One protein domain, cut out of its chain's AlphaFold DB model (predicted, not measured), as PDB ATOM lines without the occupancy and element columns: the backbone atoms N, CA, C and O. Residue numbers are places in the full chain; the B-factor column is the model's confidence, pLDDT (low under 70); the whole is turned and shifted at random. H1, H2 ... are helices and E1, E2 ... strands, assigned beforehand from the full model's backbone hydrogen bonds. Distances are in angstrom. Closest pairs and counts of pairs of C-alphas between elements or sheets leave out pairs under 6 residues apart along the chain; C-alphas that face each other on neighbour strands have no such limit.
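This is residues 3 to 115 of the 170 residues of an uncharacterized protein of Beijerinckiaceae bacterium (UniProt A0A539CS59). A ribbon of two parallel strands, E1 and E2, with the long helix H3 packed along one face, makes the middle of this domain; H2 packs at a slant on one end of H3. Past the other end of the strands lie the short helix H4 and a long looped stretch, residues 87 to 115, while H1 sits away from the other named elements at the end of a long link. The printed part has 113 residues with four named helices and two named strands, in the order H1 H2 E1 H3 E2 H4. Under half of the residues are in named elements, and by these the class is mostly helix. The whole is only just compact, close to loose, with a radius of gyration of the C-alphas of 15.4 A and spans of 43 by 34 by 20 A.

E1 is residues 39 to 43, 12.8 A from first to last C-alpha, and E2 is residues 71 to 75, 13.4 A. H3, residues 49 to 65, is the longest helix at 24.5 A; it begins at C-alpha 49, (-49.746, 23.613, -9.658). H2 is residues 22 to 34, 18.3 A. H1 is residues 3 to 8, 8.7 A, beginning at C-alpha 3, (-40.795, 35.311, -31.273). H4 is residues 80 to 86, 10.0 A, ending at C-alpha 86, (-29.654, 22.444, -15.310).

E1 and E2 are parallel neighbours, 18 degrees between their directions. N 41 and O 72 are 2.8 A apart and N 74 and O 41 are 2.9 A apart, both within hydrogen-bond range. E1, H3 and E2 form a strand-helix-strand unit, two parallel neighbour strands with a helix between them in the chain, and its crossover is right-handed. The closest C-alphas of H3 and E2 are those of Glu 59 and Phe 73, 6.6 A apart. H2 and H3 touch, H3 with residues 58 to 65 alone; their closest C-alphas are those of Gly 29 and His 65, 4.6 A apart. They run the same way at a steep tilt of 48 degrees. H1 and H2 are apart, as are H3 and H4. Every O i to N i+4 pair is within hydrogen-bond range in H2, H3 and H4, and 1 of 2 is in H1.

The C-alphas farthest apart are those of Glu 36 and Ser 96, 43.4 A. The printed part has no cut. The link from H1 to H2 is long, with 13 residues; the other four links are tight. Within the stretch after H4, residues 91 to 92 pair with residues 106 to 107, antiparallel. Mean pLDDT of the printed part is 81.3, and it is under 70 in residues 3 to 19 and 95 to 102.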
ATOM      1  N   LEU A   3     -40.226  34.791 -30.021       41.09
ATOM      2  CA  LEU A   3     -40.795  35.311 -31.273       41.09
ATOM      3  C   LEU A   3     -39.880  35.243 -32.519       41.09
ATOM      4  O   LEU A   3     -40.403  35.008 -33.606       41.09
ATOM      5  N   PRO A   4     -38.550  35.464 -32.427       44.28
ATOM      6  CA  PRO A   4     -37.689  35.406 -33.609       44.28
ATOM      7  C   PRO A   4     -37.591  34.006 -34.232       44.28
ATOM      8  O   PRO A   4     -37.392  33.902 -35.438       44.28
ATOM      9  N   VAL A   5     -37.747  32.946 -33.427       45.00
ATOM     10  CA  VAL A   5     -37.617  31.546 -33.867       45.00
ATOM     11  C   VAL A   5     -38.909  31.071 -34.527       45.00
ATOM     12  O   VAL A   5     -38.891  30.572 -35.649       45.00
ATOM     13  N   THR A   6     -40.055  31.335 -33.896       44.81
ATOM     14  CA  THR A   6     -41.363  30.898 -34.411       44.81
ATOM     15  C   THR A   6     -41.733  31.579 -35.729       44.81
ATOM     16  O   THR A   6     -42.300  30.944 -36.611       44.81
ATOM     17  N   LYS A   7     -41.334  32.847 -35.921       42.44
ATOM     18  CA  LYS A   7     -41.552  33.578 -37.181       42.44
ATOM     19  C   LYS A   7     -40.653  33.092 -38.327       42.44
ATOM     20  O   LYS A   7     -41.029  33.230 -39.484       42.44
ATOM     21  N   LYS A   8     -39.469  32.543 -38.022       39.97
ATOM     22  CA  LYS A   8     -38.532  32.002 -39.026       39.97
ATOM     23  C   LYS A   8     -39.001  30.649 -39.578       39.97
ATOM     24  O   LYS A   8     -38.645  30.314 -40.702       39.97
ATOM     25  N   LEU A   9     -39.789  29.908 -38.798       41.06
ATOM     26  CA  LEU A   9     -40.217  28.535 -39.094       41.06
ATOM     27  C   LEU A   9     -41.733  28.413 -39.354       41.06
ATOM     28  O   LEU A   9     -42.235  27.303 -39.467       41.06
ATOM     29  N   ASP A  10     -42.438  29.546 -39.454       50.28
ATOM     30  CA  ASP A  10     -43.892  29.640 -39.678       50.28
ATOM     31  C   ASP A  10     -44.732  28.828 -38.669       50.28
ATOM     32  O   ASP A  10     -45.784  28.277 -38.982       50.28
ATOM     33  N   VAL A  11     -44.248  28.747 -37.424       51.25
ATOM     34  CA  VAL A  11     -44.921  28.038 -36.330       51.25
ATOM     35  C   VAL A  11     -45.804  29.030 -35.566       51.25
ATOM     36  O   VAL A  11     -45.283  30.024 -35.041       51.25
ATOM     37  N   PRO A  12     -47.122  28.787 -35.446       57.88
ATOM     38  CA  PRO A  12     -47.999  29.628 -34.641       57.88
ATOM     39  C   PRO A  12     -47.529  29.676 -33.181       57.88
ATOM     40  O   PRO A  12     -47.508  28.665 -32.482       57.88
ATOM     41  N   LEU A  13     -47.153  30.865 -32.700       56.12
ATOM     42  CA  LEU A  13     -46.794  31.068 -31.297       56.12
ATOM     43  C   LEU A  13     -48.036  31.448 -30.496       56.12
ATOM     44  O   LEU A  13     -48.593  32.534 -30.664       56.12
ATOM     45  N   MET A  14     -48.410  30.584 -29.564       58.47
ATOM     46  CA  MET A  14     -49.467  30.854 -28.598       58.47
ATOM     47  C   MET A  14     -48.843  31.378 -27.305       58.47
ATOM     48  O   MET A  14     -48.196  30.633 -26.574       58.47
ATOM     49  N   VAL A  15     -49.016  32.670 -27.015       56.00
ATOM     50  CA  VAL A  15     -48.577  33.253 -25.738       56.00
ATOM     51  C   VAL A  15     -49.776  33.358 -24.805       56.00
ATOM     52  O   VAL A  15     -50.516  34.339 -24.845       56.00
ATOM     53  N   ALA A  16     -49.958  32.364 -23.940       52.53
ATOM     54  CA  ALA A  16     -50.869  32.476 -22.808       52.53
ATOM     55  C   ALA A  16     -50.088  32.998 -21.592       52.53
ATOM     56  O   ALA A  16     -49.117  32.381 -21.158       52.53
ATOM     57  N   ARG A  17     -50.482  34.147 -21.028       51.38
ATOM     58  CA  ARG A  17     -50.038  34.534 -19.679       51.38
ATOM     59  C   ARG A  17     -51.011  33.912 -18.678       51.38
ATOM     60  O   ARG A  17     -52.008  34.537 -18.330       51.38
ATOM     61  N   GLY A  18     -50.748  32.674 -18.268       59.34
ATOM     62  CA  GLY A  18     -51.676  31.880 -17.458       59.34
ATOM     63  C   GLY A  18     -52.618  31.049 -18.332       59.34
ATOM     64  O   GLY A  18     -52.157  30.342 -19.223       59.34
ATOM     65  N   TYR A  19     -53.926  31.116 -18.084       58.09
ATOM     66  CA  TYR A  19     -54.919  30.389 -18.881       58.09
ATOM     67  C   TYR A  19     -55.093  31.035 -20.264       58.09
ATOM     68  O   TYR A  19     -55.156  32.262 -20.381       58.09
ATOM     69  N   ALA A  20     -55.183  30.216 -21.314       70.81
ATOM     70  CA  ALA A  20     -55.563  30.703 -22.638       70.81
ATOM     71  C   ALA A  20     -57.031  31.162 -22.628       70.81
ATOM     72  O   ALA A  20     -57.860  30.588 -21.921       70.81
ATOM     73  N   SER A  21     -57.357  32.206 -23.395       77.25
ATOM     74  CA  SER A  21     -58.744  32.653 -23.519       77.25
ATOM     75  C   SER A  21     -59.559  31.675 -24.362       77.25
ATOM     76  O   SER A  21     -59.060  31.105 -25.332       77.25
ATOM     77  N   GLU A  22     -60.840  31.535 -24.030       79.81
ATOM     78  CA  GLU A  22     -61.761  30.639 -24.736       79.81
ATOM     79  C   GLU A  22     -61.826  30.942 -26.239       79.81
ATOM     80  O   GLU A  22     -61.705  30.049 -27.070       79.81
ATOM     81  N   THR A  23     -61.914  32.224 -26.602       79.31
ATOM     82  CA  THR A  23     -61.921  32.675 -28.002       79.31
ATOM     83  C   THR A  23     -60.660  32.257 -28.757       79.31
ATOM     84  O   THR A  23     -60.711  31.991 -29.954       79.31
ATOM     85  N   PHE A  24     -59.521  32.199 -28.069       79.00
ATOM     86  CA  PHE A  24     -58.263  31.801 -28.678       79.00
ATOM     87  C   PHE A  24     -58.189  30.285 -28.888       79.00
ATOM     88  O   PHE A  24     -57.762  29.843 -29.950       79.00
ATOM     89  N   LEU A  25     -58.650  29.498 -27.911       86.56
ATOM     90  CA  LEU A  25     -58.747  28.039 -28.031       86.56
ATOM     91  C   LEU A  25     -59.737  27.632 -29.126       86.56
ATOM     92  O   LEU A  25     -59.446  26.708 -29.878       86.56
ATOM     93  N   HIS A  26     -60.845  28.364 -29.262       84.75
ATOM     94  CA  HIS A  26     -61.810  28.178 -30.340       84.75
ATOM     95  C   HIS A  26     -61.174  28.387 -31.715       84.75
ATOM     96  O   HIS A  26     -61.178  27.477 -32.535       84.75
ATOM     97  N   ALA A  27     -60.556  29.549 -31.953       85.12
ATOM     98  CA  ALA A  27     -59.922  29.848 -33.239       85.12
ATOM     99  C   ALA A  27     -58.780  28.871 -33.579       85.12
ATOM    100  O   ALA A  27     -58.609  28.484 -34.733       85.12
ATOM    101  N   ALA A  28     -57.999  28.464 -32.573       86.44
ATOM    102  CA  ALA A  28     -56.971  27.446 -32.736       86.44
ATOM    103  C   ALA A  28     -57.569  26.080 -33.096       86.44
ATOM    104  O   ALA A  28     -57.067  25.427 -34.005       86.44
ATOM    105  N   GLY A  29     -58.638  25.672 -32.410       88.38
ATOM    106  CA  GLY A  29     -59.334  24.419 -32.675       88.38
ATOM    107  C   GLY A  29     -59.933  24.378 -34.081       88.38
ATOM    108  O   GLY A  29     -59.634  23.461 -34.838       88.38
ATOM    109  N   GLU A  30     -60.665  25.418 -34.488       89.00
ATOM    110  CA  GLU A  30     -61.219  25.522 -35.847       89.00
ATOM    111  C   GLU A  30     -60.133  25.408 -36.922       89.00
ATOM    112  O   GLU A  30     -60.322  24.739 -37.938       89.00
ATOM    113  N   TYR A  31     -58.974  26.033 -36.694       86.62
ATOM    114  CA  TYR A  31     -57.839  25.915 -37.602       86.62
ATOM    115  C   TYR A  31     -57.289  24.483 -37.657       86.62
ATOM    116  O   TYR A  31     -57.061  23.965 -38.748       86.62
ATOM    117  N   MET A  32     -57.092  23.834 -36.505       89.44
ATOM    118  CA  MET A  32     -56.599  22.452 -36.426       89.44
ATOM    119  C   MET A  32     -57.552  21.459 -37.102       89.44
ATOM    120  O   MET A  32     -57.097  20.560 -37.806       89.44
ATOM    121  N   GLU A  33     -58.861  21.652 -36.938       89.81
ATOM    122  CA  GLU A  33     -59.894  20.849 -37.596       89.81
ATOM    123  C   GLU A  33     -59.849  21.039 -39.122       89.81
ATOM    124  O   GLU A  33     -59.869  20.072 -39.877       89.81
ATOM    125  N   ALA A  34     -59.712  22.285 -39.588       89.81
ATOM    126  CA  ALA A  34     -59.748  22.615 -41.011       89.81
ATOM    127  C   ALA A  34     -58.519  22.141 -41.804       89.81
ATOM    128  O   ALA A  34     -58.621  21.934 -43.013       89.81
ATOM    129  N   ILE A  35     -57.346  22.013 -41.171       88.31
ATOM    130  CA  ILE A  35     -56.127  21.600 -41.888       88.31
ATOM    131  C   ILE A  35     -56.033  20.090 -42.125       88.31
ATOM    132  O   ILE A  35     -55.166  19.684 -42.899       88.31
ATOM    133  N   GLU A  36     -56.871  19.281 -41.459       84.50
ATOM    134  CA  GLU A  36     -56.928  17.812 -41.576       84.50
ATOM    135  C   GLU A  36     -55.541  17.132 -41.506       84.50
ATOM    136  O   GLU A  36     -55.232  16.186 -42.236       84.50
ATOM    137  N   LYS A  37     -54.662  17.644 -40.637       87.94
ATOM    138  CA  LYS A  37     -53.296  17.145 -40.427       87.94
ATOM    139  C   LYS A  37     -53.023  16.927 -38.940       87.94
ATOM    140  O   LYS A  37     -53.572  17.667 -38.120       87.94
ATOM    141  N   PRO A  38     -52.121  15.994 -38.582       89.75
ATOM    142  CA  PRO A  38     -51.648  15.868 -37.211       89.75
ATOM    143  C   PRO A  38     -51.077  17.192 -36.691       89.75
ATOM    144  O   PRO A  38     -50.203  17.798 -37.315       89.75
ATOM    145  N   CYS A  39     -51.584  17.636 -35.544       90.50
ATOM    146  CA  CYS A  39     -51.218  18.886 -34.895       90.50
ATOM    147  C   CYS A  39     -50.370  18.602 -33.655       90.50
ATOM    148  O   CYS A  39     -50.847  17.994 -32.699       90.50
ATOM    149  N   PHE A  40     -49.128  19.085 -33.649       90.50
ATOM    150  CA  PHE A  40     -48.226  18.982 -32.502       90.50
ATOM    151  C   PHE A  40     -48.186  20.309 -31.744       90.50
ATOM    152  O   PHE A  40     -47.815  21.346 -32.295       90.50
ATOM    153  N   VAL A  41     -48.581  20.277 -30.474       90.56
ATOM    154  CA  VAL A  41     -48.687  21.442 -29.597       90.56
ATOM    155  C   VAL A  41     -47.704  21.290 -28.445       90.56
ATOM    156  O   VAL A  41     -47.877  20.454 -27.559       90.56
ATOM    157  N   TYR A  42     -46.684  22.145 -28.443       90.50
ATOM    158  CA  TYR A  42     -45.658  22.182 -27.408       90.50
ATOM    159  C   TYR A  42     -45.912  23.325 -26.431       90.50
ATOM    160  O   TYR A  42     -45.828  24.503 -26.777       90.50
ATOM    161  N   HIS A  43     -46.219  22.974 -25.187       91.06
ATOM    162  CA  HIS A  43     -46.520  23.920 -24.125       91.06
ATOM    163  C   HIS A  43     -45.278  24.244 -23.291       91.06
ATOM    164  O   HIS A  43     -44.643  23.365 -22.696       91.06
ATOM    165  N   PHE A  44     -45.000  25.541 -23.162       90.94
ATOM    166  CA  PHE A  44     -43.923  26.096 -22.349       90.94
ATOM    167  C   PHE A  44     -44.536  26.864 -21.180       90.94
ATOM    168  O   PHE A  44     -45.128  27.923 -21.375       90.94
ATOM    169  N   GLY A  45     -44.403  26.340 -19.967       89.25
ATOM    170  CA  GLY A  45     -44.903  27.017 -18.776       89.25
ATOM    171  C   GLY A  45     -44.303  26.454 -17.501       89.25
ATOM    172  O   GLY A  45     -43.523  25.505 -17.540       89.25
ATOM    173  N   ASP A  46     -44.684  27.055 -16.381       91.62
ATOM    174  CA  ASP A  46     -44.041  26.833 -15.091       91.62
ATOM    175  C   ASP A  46     -44.209  25.397 -14.576       91.62
ATOM    176  O   ASP A  46     -45.206  24.704 -14.828       91.62
ATOM    177  N   PHE A  47     -43.233  24.951 -13.792       92.00
ATOM    178  CA  PHE A  47     -43.351  23.761 -12.965       92.00
ATOM    179  C   PHE A  47     -44.000  24.142 -11.639       92.00
ATOM    180  O   PHE A  47     -43.346  24.241 -10.605       92.00
ATOM    181  N   ASP A  48     -45.305  24.392 -11.659       89.88
ATOM    182  CA  ASP A  48     -46.096  24.612 -10.453       89.88
ATOM    183  C   ASP A  48     -47.554  24.138 -10.635       89.88
ATOM    184  O   ASP A  48     -47.939  23.746 -11.746       89.88
ATOM    185  N   PRO A  49     -48.372  24.099  -9.562       87.81
ATOM    186  CA  PRO A  49     -49.746  23.613  -9.658       87.81
ATOM    187  C   PRO A  49     -50.586  24.365 -10.697       87.81
ATOM    188  O   PRO A  49     -51.333  23.735 -11.446       87.81
ATOM    189  N   SER A  50     -50.444  25.691 -10.779       85.94
ATOM    190  CA  SER A  50     -51.150  26.518 -11.762       85.94
ATOM    191  C   SER A  50     -50.677  26.268 -13.191       85.94
ATOM    192  O   SER A  50     -51.508  26.159 -14.085       85.94
ATOM    193  N   GLY A  51     -49.373  26.117 -13.421       87.62
ATOM    194  CA  GLY A  51     -48.803  25.857 -14.741       87.62
ATOM    195  C   GLY A  51     -49.184  24.484 -15.300       87.62
ATOM    196  O   GLY A  51     -49.332  24.327 -16.514       87.62
ATOM    197  N   GLN A  52     -49.378  23.479 -14.439       88.75
ATOM    198  CA  GLN A  52     -49.925  22.181 -14.856       88.75
ATOM    199  C   GLN A  52     -51.428  22.246 -15.140       88.75
ATOM    200  O   GLN A  52     -51.903  21.629 -16.092       88.75
ATOM    201  N   ASP A  53     -52.178  22.984 -14.324       89.00
ATOM    202  CA  ASP A  53     -53.619  23.152 -14.504       89.00
ATOM    203  C   ASP A  53     -53.948  23.950 -15.773       89.00
ATOM    204  O   ASP A  53     -54.810  23.544 -16.549       89.00
ATOM    205  N   ALA A  54     -53.198  25.024 -16.035       86.75
ATOM    206  CA  ALA A  54     -53.306  25.814 -17.256       86.75
ATOM    207  C   ALA A  54     -53.017  24.965 -18.502       86.75
ATOM    208  O   ALA A  54     -53.803  24.991 -19.445       86.75
ATOM    209  N   ALA A  55     -51.955  24.152 -18.484       90.38
ATOM    210  CA  ALA A  55     -51.647  23.248 -19.591       90.38
ATOM    211  C   ALA A  55     -52.787  22.252 -19.858       90.38
ATOM    212  O   ALA A  55     -53.171  22.053 -21.008       90.38
ATOM    213  N   ARG A  56     -53.378  21.681 -18.797       91.25
ATOM    214  CA  ARG A  56     -54.537  20.783 -18.916       91.25
ATOM    215  C   ARG A  56     -55.750  21.496 -19.512       91.25
ATOM    216  O   ARG A  56     -56.415  20.935 -20.375       91.25
ATOM    217  N   ALA A  57     -56.040  22.715 -19.060       90.31
ATOM    218  CA  ALA A  57     -57.155  23.508 -19.570       90.31
ATOM    219  C   ALA A  57     -56.987  23.835 -21.063       90.31
ATOM    220  O   ALA A  57     -57.946  23.723 -21.821       90.31
ATOM    221  N   VAL A  58     -55.764  24.176 -21.490       90.19
ATOM    222  CA  VAL A  58     -55.439  24.403 -22.905       90.19
ATOM    223  C   VAL A  58     -55.657  23.133 -23.721       90.19
ATOM    224  O   VAL A  58     -56.360  23.182 -24.725       90.19
ATOM    225  N   GLU A  59     -55.101  21.997 -23.292       94.06
ATOM    226  CA  GLU A  59     -55.268  20.731 -24.012       94.06
ATOM    227  C   GLU A  59     -56.747  20.347 -24.145       94.06
ATOM    228  O   GLU A  59     -57.208  20.011 -25.236       94.06
ATOM    229  N   MET A  60     -57.506  20.432 -23.047       93.31
ATOM    230  CA  MET A  60     -58.938  20.135 -23.053       93.31
ATOM    231  C   MET A  60     -59.709  21.050 -24.004       93.31
ATOM    232  O   MET A  60     -60.518  20.555 -24.784       93.31
ATOM    233  N   GLY A  61     -59.452  22.359 -23.965       91.75
ATOM    234  CA  GLY A  61     -60.135  23.313 -24.835       91.75
ATOM    235  C   GLY A  61     -59.808  23.098 -26.312       91.75
ATOM    236  O   GLY A  61     -60.718  23.093 -27.135       91.75
ATOM    237  N   LEU A  62     -58.544  22.829 -26.659       91.56
ATOM    238  CA  LEU A  62     -58.168  22.506 -28.041       91.56
ATOM    239  C   LEU A  62     -58.904  21.260 -28.547       91.56
ATOM    240  O   LEU A  62     -59.490  21.294 -29.621       91.56
ATOM    241  N   ARG A  63     -58.939  20.184 -27.751       94.56
ATOM    242  CA  ARG A  63     -59.658  18.948 -28.113       94.56
ATOM    243  C   ARG A  63     -61.175  19.136 -28.175       94.56
ATOM    244  O   ARG A  63     -61.841  18.443 -28.933       94.56
ATOM    245  N   GLN A  64     -61.729  20.048 -27.377       94.06
ATOM    246  CA  GLN A  64     -63.152  20.378 -27.409       94.06
ATOM    247  C   GLN A  64     -63.534  21.126 -28.694       94.06
ATOM    248  O   GLN A  64     -64.593  20.852 -29.255       94.06
ATOM    249  N   HIS A  65     -62.686  22.052 -29.146       91.44
ATOM    250  CA  HIS A  65     -62.928  22.873 -30.339       91.44
ATOM    251  C   HIS A  65     -62.455  22.226 -31.647       91.44
ATOM    252  O   HIS A  65     -62.811  22.713 -32.714       91.44
ATOM    253  N   ALA A  66     -61.693  21.133 -31.572       92.88
ATOM    254  CA  ALA A  66     -61.244  20.340 -32.716       92.88
ATOM    255  C   ALA A  66     -61.440  18.831 -32.457       92.88
ATOM    256  O   ALA A  66     -60.471  18.103 -32.221       92.88
ATOM    257  N   PRO A  67     -62.697  18.349 -32.404       93.19
ATOM    258  CA  PRO A  67     -62.999  16.967 -32.037       93.19
ATOM    259  C   PRO A  67     -62.565  15.934 -33.091       93.19
ATOM    260  O   PRO A  67     -62.429  14.760 -32.745       93.19
ATOM    261  N   GLY A  68     -62.383  16.334 -34.354       92.31
ATOM    262  CA  GLY A  68     -61.920  15.470 -35.442       92.31
ATOM    263  C   GLY A  68     -60.417  15.564 -35.708       92.31
ATOM    264  O   GLY A  68     -59.865  14.684 -36.371       92.31
ATOM    265  N   ALA A  69     -59.736  16.579 -35.174       93.12
ATOM    266  CA  ALA A  69     -58.298  16.751 -35.344       93.12
ATOM    267  C   ALA A  69     -57.463  15.762 -34.508       93.12
ATOM    268  O   ALA A  69     -57.694  15.526 -33.319       93.12
ATOM    269  N   GLU A  70     -56.392  15.240 -35.111       94.38
ATOM    270  CA  GLU A  70     -55.364  14.489 -34.393       94.38
ATOM    271  C   GLU A  70     -54.427  15.461 -33.656       94.38
ATOM    272  O   GLU A  70     -53.538  16.061 -34.260       94.38
ATOM    273  N   ILE A  71     -54.623  15.624 -32.342       93.69
ATOM    274  CA  ILE A  71     -53.827  16.538 -31.504       93.69
ATOM    275  C   ILE A  71     -52.859  15.770 -30.594       93.69
ATOM    276  O   ILE A  71     -53.280  15.022 -29.699       93.69
ATOM    277  N   HIS A  72     -51.569  16.063 -30.756       94.31
ATOM    278  CA  HIS A  72     -50.469  15.677 -29.873       94.31
ATOM    279  C   HIS A  72     -50.090  16.871 -28.997       94.31
ATOM    280  O   HIS A  72     -49.647  17.894 -29.513       94.31
ATOM    281  N   PHE A  73     -50.263  16.766 -27.681       93.81
ATOM    282  CA  PHE A  73     -49.971  17.853 -26.744       93.81
ATOM    283  C   PHE A  73     -48.868  17.436 -25.772       93.81
ATOM    284  O   PHE A  73     -48.988  16.412 -25.100       93.81
ATOM    285  N   GLU A  74     -47.810  18.237 -25.662       93.38
ATOM    286  CA  GLU A  74     -46.667  17.929 -24.803       93.38
ATOM    287  C   GLU A  74     -46.189  19.158 -24.021       93.38
ATOM    288  O   GLU A  74     -46.043  20.255 -24.561       93.38
ATOM    289  N   ARG A  75     -45.896  18.975 -22.728       92.38
ATOM    290  CA  ARG A  75     -45.213  19.983 -21.903       92.38
ATOM    291  C   ARG A  75     -43.712  19.725 -21.948       92.38
ATOM    292  O   ARG A  75     -43.244  18.763 -21.347       92.38
ATOM    293  N   VAL A  76     -42.970  20.608 -22.607       91.69
ATOM    294  CA  VAL A  76     -41.544  20.384 -22.911       91.69
ATOM    295  C   VAL A  76     -40.588  21.220 -22.067       91.69
ATOM    296  O   VAL A  76     -39.400  20.906 -21.988       91.69
ATOM    297  N   ALA A  77     -41.092  22.263 -21.405       90.12
ATOM    298  CA  ALA A  77     -40.283  23.159 -20.589       90.12
ATOM    299  C   ALA A  77     -40.516  22.977 -19.090       90.12
ATOM    300  O   ALA A  77     -41.613  22.638 -18.643       90.12
ATOM    301  N   VAL A  78     -39.455  23.257 -18.333       90.62
ATOM    302  CA  VAL A  78     -39.379  23.147 -16.873       90.62
ATOM    303  C   VAL A  78     -39.779  21.749 -16.380       90.62
ATOM    304  O   VAL A  78     -40.540  21.580 -15.435       90.62
ATOM    305  N   THR A  79     -39.294  20.705 -17.047       91.00
ATOM    306  CA  THR A  79     -39.493  19.319 -16.597       91.00
ATOM    307  C   THR A  79     -38.637  19.020 -15.366       91.00
ATOM    308  O   THR A  79     -37.592  19.638 -15.179       91.00
ATOM    309  N   GLN A  80     -39.016  18.022 -14.557       89.31
ATOM    310  CA  GLN A  80     -38.203  17.603 -13.402       89.31
ATOM    311  C   GLN A  80     -36.753  17.297 -13.811       89.31
ATOM    312  O   GLN A  80     -35.815  17.763 -13.176       89.31
ATOM    313  N   ARG A  81     -36.573  16.612 -14.946       90.94
ATOM    314  CA  ARG A  81     -35.255  16.326 -15.514       90.94
ATOM    315  C   ARG A  81     -34.454  17.597 -15.809       90.94
ATOM    316  O   ARG A  81     -33.286  17.659 -15.462       90.94
ATOM    317  N   GLN A  82     -35.069  18.611 -16.420       92.56
ATOM    318  CA  GLN A  82     -34.404  19.893 -16.691       92.56
ATOM    319  C   GLN A  82     -34.062  20.647 -15.403       92.56
ATOM    320  O   GLN A  82     -33.006  21.268 -15.337       92.56
ATOM    321  N   ILE A  83     -34.926  20.581 -14.382       91.38
ATOM    322  CA  ILE A  83     -34.659  21.171 -13.062       91.38
ATOM    323  C   ILE A  83     -33.378  20.573 -12.476       91.38
ATOM    324  O   ILE A  83     -32.490  21.322 -12.068       91.38
ATOM    325  N   ASP A  84     -33.266  19.245 -12.506       90.62
ATOM    326  CA  ASP A  84     -32.131  18.517 -11.942       90.62
ATOM    327  C   ASP A  84     -30.855  18.697 -12.792       90.62
ATOM    328  O   ASP A  84     -29.796  19.037 -12.265       90.62
ATOM    329  N   GLU A  85     -30.942  18.527 -14.117       93.31
ATOM    330  CA  GLU A  85     -29.796  18.605 -15.040       93.31
ATOM    331  C   GLU A  85     -29.226  20.023 -15.167       93.31
ATOM    332  O   GLU A  85     -28.019  20.197 -15.353       93.31
ATOM    333  N   TRP A  86     -30.079  21.050 -15.131       92.50
ATOM    334  CA  TRP A  86     -29.654  22.444 -15.310       92.50
ATOM    335  C   TRP A  86     -29.507  23.189 -13.985       92.50
ATOM    336  O   TRP A  86     -29.161  24.369 -14.004       92.50
ATOM    337  N   ASN A  87     -29.732  22.502 -12.859       91.44
ATOM    338  CA  ASN A  87     -29.677  23.063 -11.514       91.44
ATOM    339  C   ASN A  87     -30.506  24.354 -11.406       91.44
ATOM    340  O   ASN A  87     -30.011  25.404 -10.984       91.44
ATOM    341  N   LEU A  88     -31.757  24.288 -11.875       93.00
ATOM    342  CA  LEU A  88     -32.629  25.457 -11.924       93.00
ATOM    343  C   LEU A  88     -32.981  25.925 -10.504       93.00
ATOM    344  O   LEU A  88     -33.226  25.092  -9.625       93.00
ATOM    345  N   PRO A  89     -33.043  27.246 -10.254       90.88
ATOM    346  CA  PRO A  89     -33.448  27.766  -8.956       90.88
ATOM    347  C   PRO A  89     -34.871  27.309  -8.616       90.88
ATOM    348  O   PRO A  89     -35.808  27.516  -9.386       90.88
ATOM    349  N   THR A  90     -35.029  26.697  -7.442       91.88
ATOM    350  CA  THR A  90     -36.322  26.206  -6.956       91.88
ATOM    351  C   THR A  90     -36.867  27.087  -5.841       91.88
ATOM    352  O   THR A  90     -36.122  27.662  -5.044       91.88
ATOM    353  N   ARG A  91     -38.196  27.169  -5.757       90.50
ATOM    354  CA  ARG A  91     -38.905  27.742  -4.609       90.50
ATOM    355  C   ARG A  91     -39.838  26.708  -3.984       90.50
ATOM    356  O   ARG A  91     -40.357  25.857  -4.705       90.50
ATOM    357  N   PRO A  92     -40.126  26.783  -2.674       87.31
ATOM    358  CA  PRO A  92     -41.151  25.943  -2.072       87.31
ATOM    359  C   PRO A  92     -42.506  26.148  -2.756       87.31
ATOM    360  O   PRO A  92     -42.933  27.284  -3.004       87.31
ATOM    361  N   THR A  93     -43.213  25.059  -3.037       83.50
ATOM    362  CA  THR A  93     -44.591  25.139  -3.524       83.50
ATOM    363  C   THR A  93     -45.495  25.629  -2.398       83.50
ATOM    364  O   THR A  93     -45.529  25.051  -1.308       83.50
ATOM    365  N   LYS A  94     -46.256  26.701  -2.659       75.00
ATOM    366  CA  LYS A  94     -47.228  27.243  -1.703       75.00
ATOM    367  C   LYS A  94     -48.311  26.199  -1.416       75.00
ATOM    368  O   LYS A  94     -49.216  25.992  -2.216       75.00
ATOM    369  N   GLN A  95     -48.243  25.596  -0.233       68.62
ATOM    370  CA  GLN A  95     -49.189  24.575   0.239       68.62
ATOM    371  C   GLN A  95     -50.608  25.121   0.483       68.62
ATOM    372  O   GLN A  95     -51.551  24.352   0.645       68.62
ATOM    373  N   SER A  96     -50.769  26.450   0.509       63.91
ATOM    374  CA  SER A  96     -52.073  27.115   0.586       63.91
ATOM    375  C   SER A  96     -52.890  27.000  -0.706       63.91
ATOM    376  O   SER A  96     -54.081  27.294  -0.685       63.91
ATOM    377  N   ASP A  97     -52.276  26.607  -1.826       62.78
ATOM    378  CA  ASP A  97     -53.009  26.314  -3.054       62.78
ATOM    379  C   ASP A  97     -53.712  24.955  -2.915       62.78
ATOM    380  O   ASP A  97     -53.080  23.926  -2.670       62.78
ATOM    381  N   SER A  98     -55.034  24.931  -3.095       63.62
ATOM    382  CA  SER A  98     -55.826  23.696  -3.058       63.62
ATOM    383  C   SER A  98     -55.359  22.665  -4.096       63.62
ATOM    384  O   SER A  98     -55.550  21.464  -3.888       63.62
ATOM    385  N   ARG A  99     -54.693  23.118  -5.168       66.81
ATOM    386  CA  ARG A  99     -54.103  22.299  -6.236       66.81
ATOM    387  C   ARG A  99     -52.740  21.706  -5.858       66.81
ATOM    388  O   ARG A  99     -52.322  20.728  -6.471       66.81
ATOM    389  N   ALA A 100     -52.071  22.228  -4.824       62.59
ATOM    390  CA  ALA A 100     -50.744  21.771  -4.399       62.59
ATOM    391  C   ALA A 100     -50.752  20.392  -3.720       62.59
ATOM    392  O   ALA A 100     -49.723  19.729  -3.685       62.59
ATOM    393  N   LYS A 101     -51.904  19.910  -3.229       61.72
ATOM    394  CA  LYS A 101     -52.000  18.642  -2.472       61.72
ATOM    395  C   LYS A 101     -51.527  17.399  -3.234       61.72
ATOM    396  O   LYS A 101     -51.243  16.383  -2.611       61.72
ATOM    397  N   ARG A 102     -51.502  17.454  -4.568       65.25
ATOM    398  CA  ARG A 102     -51.017  16.371  -5.444       65.25
ATOM    399  C   ARG A 102     -49.721  16.730  -6.172       65.25
ATOM    400  O   ARG A 102     -49.274  15.962  -7.016       65.25
ATOM    401  N   PHE A 103     -49.156  17.897  -5.883       73.19
ATOM    402  CA  PHE A 103     -47.971  18.417  -6.543       73.19
ATOM    403  C   PHE A 103     -46.743  18.263  -5.636       73.19
ATOM    404  O   PHE A 103     -46.866  18.140  -4.418       73.19
ATOM    405  N   GLY A 104     -45.558  18.229  -6.247       77.25
ATOM    406  CA  GLY A 104     -44.288  18.092  -5.540       77.25
ATOM    407  C   GLY A 104     -43.985  19.258  -4.583       77.25
ATOM    408  O   GLY A 104     -44.722  20.241  -4.514       77.25
ATOM    409  N   PRO A 105     -42.884  19.167  -3.824       82.81
ATOM    410  CA  PRO A 105     -42.535  20.175  -2.821       82.81
ATOM    411  C   PRO A 105     -41.967  21.471  -3.419       82.81
ATOM    412  O   PRO A 105     -41.886  22.481  -2.717       82.81
ATOM    413  N   VAL A 106     -41.540  21.437  -4.684       88.00
ATOM    414  CA  VAL A 106     -40.783  22.507  -5.334       88.00
ATOM    415  C   VAL A 106     -41.479  23.009  -6.582       88.00
ATOM    416  O   VAL A 106     -42.027  22.232  -7.357       88.00
ATOM    417  N   SER A 107     -41.396  24.317  -6.790       91.75
ATOM    418  CA  SER A 107     -41.857  24.993  -7.989       91.75
ATOM    419  C   SER A 107     -40.717  25.729  -8.677       91.75
ATOM    420  O   SER A 107     -39.822  26.246  -8.005       91.75
ATOM    421  N   VAL A 108     -40.776  25.788 -10.006       91.75
ATOM    422  CA  VAL A 108     -39.789  26.474 -10.851       91.75
ATOM    423  C   VAL A 108     -40.522  27.244 -11.940       91.75
ATOM    424  O   VAL A 108     -41.440  26.717 -12.565       91.75
ATOM    425  N   GLU A 109     -40.132  28.495 -12.141       91.31
ATOM    426  CA  GLU A 109     -40.705  29.376 -13.161       91.31
ATOM    427  C   GLU A 109     -39.983  29.176 -14.497       91.31
ATOM    428  O   GLU A 109     -38.811  28.803 -14.542       91.31
ATOM    429  N   LEU A 110     -40.682  29.384 -15.611       89.56
ATOM    430  CA  LEU A 110     -40.120  29.215 -16.951       89.56
ATOM    431  C   LEU A 110     -38.921  30.136 -17.203       89.56
ATOM    432  O   LEU A 110     -37.990  29.762 -17.916       89.56
ATOM    433  N   ASP A 111     -38.935  31.329 -16.613       88.00
ATOM    434  CA  ASP A 111     -37.863  32.319 -16.721       88.00
ATOM    435  C   ASP A 111     -36.581  31.930 -15.963       88.00
ATOM    436  O   ASP A 111     -35.536  32.542 -16.183       88.00
ATOM    437  N   ALA A 112     -36.630  30.868 -15.150       90.62
ATOM    438  CA  ALA A 112     -35.455  30.254 -14.547       90.62
ATOM    439  C   ALA A 112     -34.550  29.576 -15.590       90.62
ATOM    440  O   ALA A 112     -33.361  29.373 -15.335       90.62
ATOM    441  N   ILE A 113     -35.090  29.209 -16.758       89.38
ATOM    442  CA  ILE A 113     -34.310  28.641 -17.859       89.38
ATOM    443  C   ILE A 113     -33.550  29.765 -18.570       89.38
ATOM    444  O   ILE A 113     -34.142  30.756 -19.002       89.38
ATOM    445  N   ASP A 114     -32.240  29.572 -18.768       87.62
ATOM    446  CA  ASP A 114     -31.426  30.489 -19.572       87.62
ATOM    447  C   ASP A 114     -32.088  30.742 -20.944       87.62
ATOM    448  O   ASP A 114     -32.454  29.789 -21.642       87.62
ATOM    449  N   PRO A 115     -32.225  32.002 -21.391       82.00
ATOM    450  CA  PRO A 115     -32.911  32.305 -22.639       82.00
ATOM    451  C   PRO A 115     -32.346  31.601 -23.876       82.00
ATOM    452  O   PRO A 115     -33.083  31.432 -24.848       82.00
TER     453      PRO A 115